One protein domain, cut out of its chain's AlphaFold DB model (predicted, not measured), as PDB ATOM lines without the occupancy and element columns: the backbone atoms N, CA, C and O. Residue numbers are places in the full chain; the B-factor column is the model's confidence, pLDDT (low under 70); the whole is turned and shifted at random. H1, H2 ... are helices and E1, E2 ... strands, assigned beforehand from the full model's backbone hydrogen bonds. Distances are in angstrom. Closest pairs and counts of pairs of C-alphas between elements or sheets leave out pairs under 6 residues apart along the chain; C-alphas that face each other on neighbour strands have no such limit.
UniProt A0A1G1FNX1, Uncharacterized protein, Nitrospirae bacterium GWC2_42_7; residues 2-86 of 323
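AT A GLANCE: This is residues 2 to 86 of the 323 residues of an uncharacterized protein of Nitrospirae bacterium GWC2_42_7 (UniProt A0A1G1FNX1). An elongated domain in which H1 stands alongside a small hairpin of two strands, E1 and E2, at one end, while H2 and the short H3 pack together at the other. H4 runs across from H3's neighbourhood past E1 to H1, where its last residues make a square corner with that helix, and the loop of residues 49 to 57 sticks out free at the far end. The printed part has 85 residues with four named helices and two named strands, in the order H1, E1, E2, H2, H3, H4; the sheet, E1 - E2, is antiparallel and the class is mostly helix. The whole is only just compact, close to loose, with a radius of gyration of the C-alphas of 14.1 A and spans of 41 by 25 by 21 A.

HOW THE PARTS SIT: Start with H1, residues 2 to 15, and look on to the hairpin of E1, residues 18 to 21, and E2, residues 29 to 32. These strands are antiparallel neighbours at 166 degrees; N 20 and O 30 are 2.9 A apart, and N 30 and O 20 are 2.8 A apart, both within hydrogen-bond range. The closest C-alphas of H1 and E2 are those of Leu 12 and Ala 31, 6.3 A apart. Further on, H2, residues 40 to 49, and H3, residues 61 to 65, touch, with the closest C-alphas, Pro 40 and Phe 62, 5.0 A apart. H4, residues 68 to 79, is close to but not clearly touching H3, with the C-alphas of Ala 65 and Thr 71 closest at 7.9 A. With residues 77 to 79 alone H4 touches H1, about perpendicular at 90 degrees; the closest C-alphas, Gly 6 and Leu 78, are 4.4 A apart. The closest C-alphas of E1 and H4, Val 21 and Thr 71, are 6.2 A apart. H2 is apart from H1, E1 and H4. In H1, H2, H3 and H4 every O i to N i+4 pair is within hydrogen-bond range.

IN THESE COORDINATES: Find C-alpha 2 at (-44.220, -22.904, -47.005); from there H1 runs 20.4 A to C-alpha 15. E1 then covers 10.7 A and E2 10.5 A. Find C-alpha 40 at (-53.804, -45.682, -41.275), where H2 begins its 14.2 A. H3 spans 5.9 A, and H4 runs 15.9 A to C-alpha 79 at (-43.897, -30.074, -54.460).

THE WHOLE: The two C-alphas farthest apart, those of Met 51 and Ile 82, are 41.9 A apart. The printed part has no cut, and H2 to H3, with 11 residues between them, is a long link. Residues 49 to 57, of which 49 belongs to H2, stand free. The mean pLDDT of the printed part is 90.8, and no printed residue is under 70.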
ATOM      1  N   GLN A   2     -44.362 -21.527 -46.479       74.56
ATOM      2  CA  GLN A   2     -44.220 -22.904 -47.005       74.56
ATOM      3  C   GLN A   2     -42.816 -23.255 -47.538       74.56
ATOM      4  O   GLN A   2     -42.461 -24.430 -47.589       74.56
ATOM      5  N   THR A   3     -41.998 -22.254 -47.887       80.81
ATOM      6  CA  THR A   3     -40.660 -22.424 -48.484       80.81
ATOM      7  C   THR A   3     -39.694 -23.232 -47.613       80.81
ATOM      8  O   THR A   3     -38.936 -24.032 -48.153       80.81
ATOM      9  N   VAL A   4     -39.750 -23.091 -46.279       83.94
ATOM     10  CA  VAL A   4     -38.923 -23.886 -45.345       83.94
ATOM     11  C   VAL A   4     -39.240 -25.372 -45.502       83.94
ATOM     12  O   VAL A   4     -38.367 -26.171 -45.835       83.94
ATOM     13  N   ASN A   5     -40.513 -25.723 -45.310       87.75
ATOM     14  CA  ASN A   5     -40.981 -27.105 -45.312       87.75
ATOM     15  C   ASN A   5     -40.812 -27.739 -46.695       87.75
ATOM     16  O   ASN A   5     -40.419 -28.898 -46.796       87.75
ATOM     17  N   GLY A   6     -41.043 -26.971 -47.765       88.00
ATOM     18  CA  GLY A   6     -40.811 -27.438 -49.128       88.00
ATOM     19  C   GLY A   6     -39.333 -27.652 -49.427       88.00
ATOM     20  O   GLY A   6     -38.988 -28.652 -50.048       88.00
ATOM     21  N   SER A   7     -38.449 -26.779 -48.932       88.94
ATOM     22  CA  SER A   7     -37.003 -26.957 -49.084       88.94
ATOM     23  C   SER A   7     -36.523 -28.240 -48.409       88.94
ATOM     24  O   SER A   7     -35.820 -29.038 -49.031       88.94
ATOM     25  N   VAL A   8     -36.980 -28.521 -47.184       90.25
ATOM     26  CA  VAL A   8     -36.664 -29.775 -46.477       90.25
ATOM     27  C   VAL A   8     -37.250 -30.990 -47.207       90.25
ATOM     28  O   VAL A   8     -36.521 -31.937 -47.500       90.25
ATOM     29  N   TYR A   9     -38.532 -30.947 -47.576       91.88
ATOM     30  CA  TYR A   9     -39.218 -32.045 -48.265       91.88
ATOM     31  C   TYR A   9     -38.558 -32.415 -49.600       91.88
ATOM     32  O   TYR A   9     -38.263 -33.585 -49.848       91.88
ATOM     33  N   ASN A  10     -38.262 -31.428 -50.450       91.81
ATOM     34  CA  ASN A  10     -37.630 -31.677 -51.746       91.81
ATOM     35  C   ASN A  10     -36.154 -32.073 -51.625       91.81
ATOM     36  O   ASN A  10     -35.622 -32.717 -52.534       91.81
ATOM     37  N   SER A  11     -35.498 -31.732 -50.511       91.75
ATOM     38  CA  SER A  11     -34.156 -32.231 -50.199       91.75
ATOM     39  C   SER A  11     -34.203 -33.718 -49.859       91.75
ATOM     40  O   SER A  11     -33.498 -34.499 -50.497       91.75
ATOM     41  N   LEU A  12     -35.105 -34.132 -48.962       92.31
ATOM     42  CA  LEU A  12     -35.303 -35.542 -48.608       92.31
ATOM     43  C   LEU A  12     -35.683 -36.385 -49.829       92.31
ATOM     44  O   LEU A  12     -35.063 -37.412 -50.083       92.31
ATOM     45  N   ARG A  13     -36.623 -35.901 -50.647       92.12
ATOM     46  CA  ARG A  13     -37.049 -36.573 -51.887       92.12
ATOM     47  C   ARG A  13     -35.934 -36.708 -52.925       92.12
ATOM     48  O   ARG A  13     -36.024 -37.544 -53.814       92.12
ATOM     49  N   SER A  14     -34.905 -35.865 -52.857       91.94
ATOM     50  CA  SER A  14     -33.773 -35.945 -53.784       91.94
ATOM     51  C   SER A  14     -32.717 -36.979 -53.398       91.94
ATOM     52  O   SER A  14     -31.877 -37.295 -54.235       91.94
ATOM     53  N   VAL A  15     -32.759 -37.477 -52.160       92.06
ATOM     54  CA  VAL A  15     -31.790 -38.438 -51.619       92.06
ATOM     55  C   VAL A  15     -32.441 -39.803 -51.405       92.06
ATOM     56  O   VAL A  15     -31.885 -40.806 -51.833       92.06
ATOM     57  N   PHE A  16     -33.630 -39.835 -50.800       93.81
ATOM     58  CA  PHE A  16     -34.331 -41.064 -50.436       93.81
ATOM     59  C   PHE A  16     -35.332 -41.498 -51.510       93.81
ATOM     60  O   PHE A  16     -36.059 -40.672 -52.068       93.81
ATOM     61  N   GLY A  17     -35.416 -42.809 -51.754       90.50
ATOM     62  CA  GLY A  17     -36.343 -43.392 -52.731       90.50
ATOM     63  C   GLY A  17     -37.818 -43.282 -52.332       90.50
ATOM     64  O   GLY A  17     -38.683 -43.133 -53.197       90.50
ATOM     65  N   TYR A  18     -38.112 -43.299 -51.028       93.00
ATOM     66  CA  TYR A  18     -39.469 -43.198 -50.499       93.00
ATOM     67  C   TYR A  18     -39.598 -42.003 -49.558       93.00
ATOM     68  O   TYR A  18     -38.850 -41.866 -48.590       93.00
ATOM     69  N   THR A  19     -40.592 -41.152 -49.817       93.12
ATOM     70  CA  THR A  19     -40.928 -40.007 -48.964       93.12
ATOM     71  C   THR A  19     -42.424 -39.910 -48.726       93.12
ATOM     72  O   THR A  19     -43.220 -40.021 -49.665       93.12
ATOM     73  N   ALA A  20     -42.809 -39.610 -47.493       92.81
ATOM     74  CA  ALA A  20     -44.188 -39.368 -47.101       92.81
ATOM     75  C   ALA A  20     -44.298 -38.121 -46.225       92.81
ATOM     76  O   ALA A  20     -43.319 -37.647 -45.657       92.81
ATOM     77  N   VAL A  21     -45.515 -37.600 -46.117       94.12
ATOM     78  CA  VAL A  21     -45.848 -36.449 -45.275       94.12
ATOM     79  C   VAL A  21     -47.147 -36.743 -44.542       94.12
ATOM     80  O   VAL A  21     -47.996 -37.457 -45.084       94.12
ATOM     81  N   SER A  22     -47.297 -36.203 -43.338       93.69
ATOM     82  CA  SER A  22     -48.583 -36.169 -42.640       93.69
ATOM     83  C   SER A  22     -49.442 -34.990 -43.114       93.69
ATOM     84  O   SER A  22     -49.025 -34.184 -43.954       93.69
ATOM     85  N   SER A  23     -50.642 -34.857 -42.549       92.56
ATOM     86  CA  SER A  23     -51.430 -33.634 -42.637       92.56
ATOM     87  C   SER A  23     -50.693 -32.451 -41.999       92.56
ATOM     88  O   SER A  23     -49.736 -32.607 -41.230       92.56
ATOM     89  N   GLU A  24     -51.152 -31.249 -42.346       88.19
ATOM     90  CA  GLU A  24     -50.572 -29.979 -41.906       88.19
ATOM     91  C   GLU A  24     -50.639 -29.779 -40.389       88.19
ATOM     92  O   GLU A  24     -49.734 -29.165 -39.836       88.19
ATOM     93  N   GLU A  25     -51.647 -30.343 -39.714       88.38
ATOM     94  CA  GLU A  25     -51.795 -30.225 -38.258       88.38
ATOM     95  C   GLU A  25     -50.641 -30.898 -37.497       88.38
ATOM     96  O   GLU A  25     -50.245 -30.421 -36.436       88.38
ATOM     97  N   TYR A  26     -50.084 -31.983 -38.048       90.00
ATOM     98  CA  TYR A  26     -48.989 -32.731 -37.420       90.00
ATOM     99  C   TYR A  26     -47.611 -32.381 -37.995       90.00
ATOM    100  O   TYR A  26     -46.614 -32.462 -37.284       90.00
ATOM    101  N   GLY A  27     -47.533 -31.991 -39.274       88.62
ATOM    102  CA  GLY A  27     -46.311 -31.448 -39.878       88.62
ATOM    103  C   GLY A  27     -45.117 -32.409 -39.995       88.62
ATOM    104  O   GLY A  27     -43.983 -31.947 -40.115       88.62
ATOM    105  N   TYR A  28     -45.330 -33.726 -39.981       91.38
ATOM    106  CA  TYR A  28     -44.259 -34.715 -40.114       91.38
ATOM    107  C   TYR A  28     -43.872 -34.971 -41.573       91.38
ATOM    108  O   TYR A  28     -44.723 -35.096 -42.459       91.38
ATOM    109  N   VAL A  29     -42.568 -35.133 -41.801       91.38
ATOM    110  CA  VAL A  29     -41.991 -35.589 -43.069       91.38
ATOM    111  C   VAL A  29     -41.168 -36.842 -42.794       91.38
ATOM    112  O   VAL A  29     -40.293 -36.839 -41.931       91.38
ATOM    113  N   PHE A  30     -41.448 -37.905 -43.537       93.00
ATOM    114  CA  PHE A  30     -40.783 -39.198 -43.418       93.00
ATOM    115  C   PHE A  30     -40.010 -39.488 -44.698       93.00
ATOM    116  O   PHE A  30     -40.507 -39.231 -45.798       93.00
ATOM    117  N   ALA A  31     -38.813 -40.050 -44.562       93.75
ATOM    118  CA  ALA A  31     -37.978 -40.439 -45.687       93.75
ATOM    119  C   ALA A  31     -37.209 -41.721 -45.360       93.75
ATOM    120  O   ALA A  31     -36.771 -41.909 -44.224       93.75
ATOM    121  N   SER A  32     -37.080 -42.612 -46.341       94.00
ATOM    122  CA  SER A  32     -36.353 -43.873 -46.204       94.00
ATOM    123  C   SER A  32     -35.896 -44.395 -47.567       94.00
ATOM    124  O   SER A  32     -36.544 -44.155 -48.589       94.00
ATOM    125  N   ASP A  33     -34.796 -45.145 -47.571       94.00
ATOM    126  CA  ASP A  33     -34.357 -45.919 -48.738       94.00
ATOM    127  C   ASP A  33     -35.229 -47.161 -48.956       94.00
ATOM    128  O   ASP A  33     -35.410 -47.616 -50.084       94.00
ATOM    129  N   SER A  34     -35.809 -47.692 -47.878       92.88
ATOM    130  CA  SER A  34     -36.740 -48.815 -47.921       92.88
ATOM    131  C   SER A  34     -38.182 -48.341 -48.034       92.88
ATOM    132  O   SER A  34     -38.555 -47.300 -47.489       92.88
ATOM    133  N   HIS A  35     -39.015 -49.136 -48.700       90.75
ATOM    134  CA  HIS A  35     -40.446 -48.879 -48.738       90.75
ATOM    135  C   HIS A  35     -41.043 -48.918 -47.324       90.75
ATOM    136  O   HIS A  35     -40.731 -49.812 -46.538       90.75
ATOM    137  N   PHE A  36     -41.918 -47.962 -47.018       90.06
ATOM    138  CA  PHE A  36     -42.681 -47.938 -45.778       90.06
ATOM    139  C   PHE A  36     -44.133 -47.552 -46.050       90.06
ATOM    140  O   PHE A  36     -44.423 -46.646 -46.833       90.06
ATOM    141  N   ASP A  37     -45.036 -48.242 -45.363       90.12
ATOM    142  CA  ASP A  37     -46.470 -48.009 -45.450       90.12
ATOM    143  C   ASP A  37     -46.915 -46.912 -44.485       90.12
ATOM    144  O   ASP A  37     -46.572 -46.922 -43.301       90.12
ATOM    145  N   ILE A  38     -47.736 -46.002 -45.003       89.69
ATOM    146  CA  ILE A  38     -48.399 -44.935 -44.240       89.69
ATOM    147  C   ILE A  38     -49.915 -45.144 -44.147       89.69
ATOM    148  O   ILE A  38     -50.634 -44.218 -43.784       89.69
ATOM    149  N   ASP A  39     -50.404 -46.329 -44.519       92.44
ATOM    150  CA  ASP A  39     -51.826 -46.657 -44.456       92.44
ATOM    151  C   ASP A  39     -52.311 -46.641 -42.992       92.44
ATOM    152  O   ASP A  39     -51.794 -47.422 -42.179       92.44
ATOM    153  N   PRO A  40     -53.283 -45.776 -42.634       93.00
ATOM    154  CA  PRO A  40     -53.804 -45.682 -41.275       93.00
ATOM    155  C   PRO A  40     -54.218 -47.022 -40.665       93.00
ATOM    156  O   PRO A  40     -53.891 -47.282 -39.508       93.00
ATOM    157  N   ALA A  41     -54.874 -47.890 -41.443       93.44
ATOM    158  CA  ALA A  41     -55.382 -49.172 -40.953       93.44
ATOM    159  C   ALA A  41     -54.244 -50.129 -40.559       93.44
ATOM    160  O   ALA A  41     -54.295 -50.817 -39.533       93.44
ATOM    161  N   LEU A  42     -53.169 -50.142 -41.350       93.69
ATOM    162  CA  LEU A  42     -51.980 -50.935 -41.057       93.69
ATOM    163  C   LEU A  42     -51.222 -50.389 -39.840       93.69
ATOM    164  O   LEU A  42     -50.712 -51.167 -39.031       93.69
ATOM    165  N   LEU A  43     -51.135 -49.062 -39.700       92.88
ATOM    166  CA  LEU A  43     -50.483 -48.417 -38.557       92.88
ATOM    167  C   LEU A  43     -51.236 -48.674 -37.248       92.88
ATOM    168  O   LEU A  43     -50.598 -49.000 -36.247       92.88
ATOM    169  N   GLU A  44     -52.567 -48.597 -37.270       93.75
ATOM    170  CA  GLU A  44     -53.436 -48.962 -36.146       93.75
ATOM    171  C   GLU A  44     -53.236 -50.429 -35.751       93.75
ATOM    172  O   GLU A  44     -52.887 -50.717 -34.608       93.75
ATOM    173  N   THR A  45     -53.293 -51.349 -36.719       93.94
ATOM    174  CA  THR A  45     -53.062 -52.782 -36.467       93.94
ATOM    175  C   THR A  45     -51.687 -53.039 -35.836       93.94
ATOM    176  O   THR A  45     -51.564 -53.792 -34.870       93.94
ATOM    177  N   ARG A  46     -50.626 -52.398 -36.353       93.44
ATOM    178  CA  ARG A  46     -49.263 -52.513 -35.800       93.44
ATOM    179  C   ARG A  46     -49.154 -51.916 -34.397       93.44
ATOM    180  O   ARG A  46     -48.356 -52.407 -33.600       93.44
ATOM    181  N   PHE A  47     -49.895 -50.851 -34.104       92.81
ATOM    182  CA  PHE A  47     -49.929 -50.235 -32.781       92.81
ATOM    183  C   PHE A  47     -50.589 -51.169 -31.760       92.81
ATOM    184  O   PHE A  47     -49.992 -51.440 -30.716       92.81
ATOM    185  N   ASP A  48     -51.744 -51.739 -32.108       91.38
ATOM    186  CA  ASP A  48     -52.487 -52.666 -31.249       91.38
ATOM    187  C   ASP A  48     -51.689 -53.946 -30.970       91.38
ATOM    188  O   ASP A  48     -51.568 -54.373 -29.820       91.38
ATOM    189  N   GLN A  49     -51.040 -54.511 -31.996       95.12
ATOM    190  CA  GLN A  49     -50.161 -55.681 -31.857       95.12
ATOM    191  C   GLN A  49     -48.985 -55.448 -30.901       95.12
ATOM    192  O   GLN A  49     -48.513 -56.383 -30.255       95.12
ATOM    193  N   ARG A  50     -48.488 -54.209 -30.809       93.44
ATOM    194  CA  ARG A  50     -47.364 -53.852 -29.933       93.44
ATOM    195  C   ARG A  50     -47.794 -53.591 -28.488       93.44
ATOM    196  O   ARG A  50     -46.917 -53.421 -27.645       93.44
ATOM    197  N   MET A  51     -49.101 -53.561 -28.201       89.94
ATOM    198  CA  MET A  51     -49.679 -53.344 -26.865       89.94
ATOM    199  C   MET A  51     -49.037 -52.165 -26.109       89.94
ATOM    200  O   MET A  51     -48.757 -52.242 -24.909       89.94
ATOM    201  N   ILE A  52     -48.772 -51.066 -26.822       89.56
ATOM    202  CA  ILE A  52     -48.129 -49.878 -26.253       89.56
ATOM    203  C   ILE A  52     -49.154 -49.149 -25.385       89.56
ATOM    204  O   ILE A  52     -50.181 -48.681 -25.872       89.56
ATOM    205  N   LYS A  53     -48.875 -49.021 -24.086       89.44
ATOM    206  CA  LYS A  53     -49.724 -48.245 -23.175       89.44
ATOM    207  C   LYS A  53     -49.501 -46.753 -23.412       89.44
ATOM    208  O   LYS A  53     -48.398 -46.256 -23.202       89.44
ATOM    209  N   THR A  54     -50.549 -46.045 -23.821       90.94
ATOM    210  CA  THR A  54     -50.516 -44.598 -24.060       90.94
ATOM    211  C   THR A  54     -51.597 -43.883 -23.260       90.94
ATOM    212  O   THR A  54     -52.757 -44.290 -23.239       90.94
ATOM    213  N   GLU A  55     -51.233 -42.774 -22.617       89.06
ATOM    214  CA  GLU A  55     -52.196 -41.950 -21.876       89.06
ATOM    215  C   GLU A  55     -53.021 -41.081 -22.837       89.06
ATOM    216  O   GLU A  55     -54.250 -41.162 -22.855       89.06
ATOM    217  N   ASN A  56     -52.332 -40.333 -23.708       87.69
ATOM    218  CA  ASN A  56     -52.938 -39.298 -24.560       87.69
ATOM    219  C   ASN A  56     -53.052 -39.683 -26.042       87.69
ATOM    220  O   ASN A  56     -53.797 -39.053 -26.789       87.69
ATOM    221  N   PHE A  57     -52.319 -40.700 -26.491       90.69
ATOM    222  CA  PHE A  57     -52.342 -41.122 -27.890       90.69
ATOM    223  C   PHE A  57     -53.463 -42.140 -28.134       90.69
ATOM    224  O   PHE A  57     -53.623 -43.090 -27.358       90.69
ATOM    225  N   ARG A  58     -54.230 -41.947 -29.212       90.38
ATOM    226  CA  ARG A  58     -55.312 -42.836 -29.664       90.38
ATOM    227  C   ARG A  58     -55.083 -43.217 -31.136       90.38
ATOM    228  O   ARG A  58     -54.789 -42.312 -31.916       90.38
ATOM    229  N   PRO A  59     -55.262 -44.489 -31.547       89.94
ATOM    230  CA  PRO A  59     -54.967 -44.937 -32.916       89.94
ATOM    231  C   PRO A  59     -55.731 -44.199 -34.025       89.94
ATOM    232  O   PRO A  59     -55.188 -43.999 -35.108       89.94
ATOM    233  N   TYR A  60     -56.933 -43.692 -33.730       90.31
ATOM    234  CA  TYR A  60     -57.709 -42.818 -34.623       90.31
ATOM    235  C   TYR A  60     -56.887 -41.648 -35.208       90.31
ATOM    236  O   TYR A  60     -57.121 -41.244 -36.346       90.31
ATOM    237  N   ILE A  61     -55.885 -41.146 -34.471       92.81
ATOM    238  CA  ILE A  61     -54.980 -40.084 -34.932       92.81
ATOM    239  C   ILE A  61     -54.303 -40.458 -36.259       92.81
ATOM    240  O   ILE A  61     -54.064 -39.574 -37.074       92.81
ATOM    241  N   PHE A  62     -54.037 -41.742 -36.535       93.88
ATOM    242  CA  PHE A  62     -53.441 -42.160 -37.808       93.88
ATOM    243  C   PHE A  62     -54.325 -41.829 -39.016       93.88
ATOM    244  O   PHE A  62     -53.800 -41.417 -40.048       93.88
ATOM    245  N   TYR A  63     -55.650 -41.951 -38.895       94.31
ATOM    246  CA  TYR A  63     -56.581 -41.640 -39.989       94.31
ATOM    247  C   TYR A  63     -56.639 -40.148 -40.284       94.31
ATOM    248  O   TYR A  63     -56.784 -39.748 -41.439       94.31
ATOM    249  N   ASP A  64     -56.499 -39.326 -39.249       93.25
ATOM    250  CA  ASP A  64     -56.442 -37.879 -39.392       93.25
ATOM    251  C   ASP A  64     -55.078 -37.431 -39.948       93.25
ATOM    252  O   ASP A  64     -55.005 -36.738 -40.967       93.25
ATOM    253  N   ALA A  65     -53.989 -37.924 -39.350       93.25
ATOM    254  CA  ALA A  65     -52.618 -37.593 -39.720       93.25
ATOM    255  C   ALA A  65     -52.239 -38.056 -41.131       93.25
ATOM    256  O   ALA A  65     -51.477 -37.367 -41.807       93.25
ATOM    257  N   PHE A  66     -52.762 -39.192 -41.597       94.69
ATOM    258  CA  PHE A  66     -52.460 -39.749 -42.920       94.69
ATOM    259  C   PHE A  66     -53.674 -39.791 -43.853       94.69
ATOM    260  O   PHE A  66     -53.678 -40.530 -44.837       94.69
ATOM    261  N   SER A  67     -54.685 -38.952 -43.600       93.88
ATOM    262  CA  SER A  67     -55.832 -38.797 -44.498       93.88
ATOM    263  C   SER A  67     -55.364 -38.545 -45.947       93.88
ATOM    264  O   SER A  67     -54.592 -37.602 -46.180       93.88
ATOM    265  N   PRO A  68     -55.819 -39.332 -46.947       91.50
ATOM    266  CA  PRO A  68     -55.352 -39.205 -48.329       91.50
ATOM    267  C   PRO A  68     -55.547 -37.803 -48.912       91.50
ATOM    268  O   PRO A  68     -54.673 -37.286 -49.602       91.50
ATOM    269  N   LEU A  69     -56.670 -37.155 -48.587       92.69
ATOM    270  CA  LEU A  69     -56.982 -35.811 -49.067       92.69
ATOM    271  C   LEU A  69     -56.052 -34.761 -48.442       92.69
ATOM    272  O   LEU A  69     -55.457 -33.960 -49.166       92.69
ATOM    273  N   LYS A  70     -55.863 -34.798 -47.115       92.44
ATOM    274  CA  LYS A  70     -54.987 -33.847 -46.409       92.44
ATOM    275  C   LYS A  70     -53.527 -34.003 -46.843       92.44
ATOM    276  O   LYS A  70     -52.855 -33.016 -47.142       92.44
ATOM    277  N   THR A  71     -53.040 -35.239 -46.921       92.69
ATOM    278  CA  THR A  71     -51.654 -35.525 -47.320       92.69
ATOM    279  C   THR A  71     -51.392 -35.176 -48.786       92.69
ATOM    280  O   THR A  71     -50.333 -34.627 -49.088       92.69
ATOM    281  N   ALA A  72     -52.347 -35.405 -49.697       92.62
ATOM    282  CA  ALA A  72     -52.230 -34.988 -51.096       92.62
ATOM    283  C   ALA A  72     -52.101 -33.461 -51.232       92.62
ATOM    284  O   ALA A  72     -51.203 -32.991 -51.930       92.62
ATOM    285  N   MET A  73     -52.915 -32.688 -50.501       91.81
ATOM    286  CA  MET A  73     -52.823 -31.220 -50.482       91.81
ATOM    287  C   MET A  73     -51.471 -30.722 -49.957       91.81
ATOM    288  O   MET A  73     -50.911 -29.754 -50.473       91.81
ATOM    289  N   VAL A  74     -50.919 -31.366 -48.923       92.00
ATOM    290  CA  VAL A  74     -49.573 -31.041 -48.423       92.00
ATOM    291  C   VAL A  74     -48.520 -31.368 -49.486       92.00
ATOM    292  O   VAL A  74     -47.716 -30.500 -49.820       92.00
ATOM    293  N   LYS A  75     -48.550 -32.570 -50.076       91.44
ATOM    294  CA  LYS A  75     -47.598 -32.978 -51.126       91.44
ATOM    295  C   LYS A  75     -47.613 -32.033 -52.324       91.44
ATOM    296  O   LYS A  75     -46.546 -31.674 -52.815       91.44
ATOM    297  N   GLU A  76     -48.793 -31.619 -52.783       91.88
ATOM    298  CA  GLU A  76     -48.925 -30.697 -53.910       91.88
ATOM    299  C   GLU A  76     -48.315 -29.326 -53.589       91.88
ATOM    300  O   GLU A  76     -47.530 -28.796 -54.375       91.88
ATOM    301  N   ARG A  77     -48.621 -28.764 -52.410       90.31
ATOM    302  CA  ARG A  77     -48.076 -27.469 -51.971       90.31
ATOM    303  C   ARG A  77     -46.557 -27.504 -51.832       90.31
ATOM    304  O   ARG A  77     -45.874 -26.643 -52.380       90.31
ATOM    305  N   LEU A  78     -46.021 -28.515 -51.146       90.25
ATOM    306  CA  LEU A  78     -44.576 -28.652 -50.940       90.25
ATOM    307  C   LEU A  78     -43.836 -28.978 -52.245       90.25
ATOM    308  O   LEU A  78     -42.709 -28.528 -52.440       90.25
ATOM    309  N   GLY A  79     -44.470 -29.712 -53.163       87.12
ATOM    310  CA  GLY A  79     -43.897 -30.074 -54.460       87.12
ATOM    311  C   GLY A  79     -43.709 -28.902 -55.430       87.12
ATOM    312  O   GLY A  79     -42.903 -29.017 -56.348       87.12
ATOM    313  N   LYS A  80     -44.402 -27.773 -55.228       88.06
ATOM    314  CA  LYS A  80     -44.233 -26.551 -56.044       88.06
ATOM    315  C   LYS A  80     -42.937 -25.794 -55.733       88.06
ATOM    316  O   LYS A  80     -42.518 -24.949 -56.518       88.06
ATOM    317  N   ILE A  81     -42.306 -26.074 -54.595       86.94
ATOM    318  CA  ILE A  81     -41.101 -25.373 -54.143       86.94
ATOM    319  C   ILE A  81     -39.871 -26.048 -54.754       86.94
ATOM    320  O   ILE A  81     -39.638 -27.232 -54.552       86.94
ATOM    321  N   ILE A  82     -39.078 -25.291 -55.511       83.00
ATOM    322  CA  ILE A  82     -37.932 -25.828 -56.269       83.00
ATOM    323  C   ILE A  82     -36.650 -25.841 -55.424       83.00
ATOM    324  O   ILE A  82     -35.768 -26.681 -55.625       83.00
ATOM    325  N   GLU A  83     -36.547 -24.912 -54.476       82.62
ATOM    326  CA  GLU A  83     -35.353 -24.714 -53.659       82.62
ATOM    327  C   GLU A  83     -35.060 -25.936 -52.787       82.62
ATOM    328  O   GLU A  83     -35.964 -26.540 -52.214       82.62
ATOM    329  N   LYS A  84     -33.778 -26.297 -52.689       86.94
ATOM    330  CA  LYS A  84     -33.294 -27.422 -51.879       86.94
ATOM    331  C   LYS A  84     -32.297 -26.923 -50.845       86.94
ATOM    332  O   LYS A  84     -31.456 -26.073 -51.144       86.94
ATOM    333  N   ASN A  85     -32.356 -27.503 -49.659       88.25
ATOM    334  CA  ASN A  85     -31.383 -27.320 -48.603       88.25
ATOM    335  C   ASN A  85     -30.231 -28.306 -48.814       88.25
ATOM    336  O   ASN A  85     -30.444 -29.514 -48.896       88.25
ATOM    337  N   LYS A  86     -29.008 -27.793 -48.924       86.94
ATOM    338  CA  LYS A  86     -27.800 -28.612 -49.082       86.94
ATOM    339  C   LYS A  86     -26.800 -28.234 -48.003       86.94
ATOM    340  O   LYS A  86     -26.761 -27.079 -47.600       86.94
TER     341      LYS A  86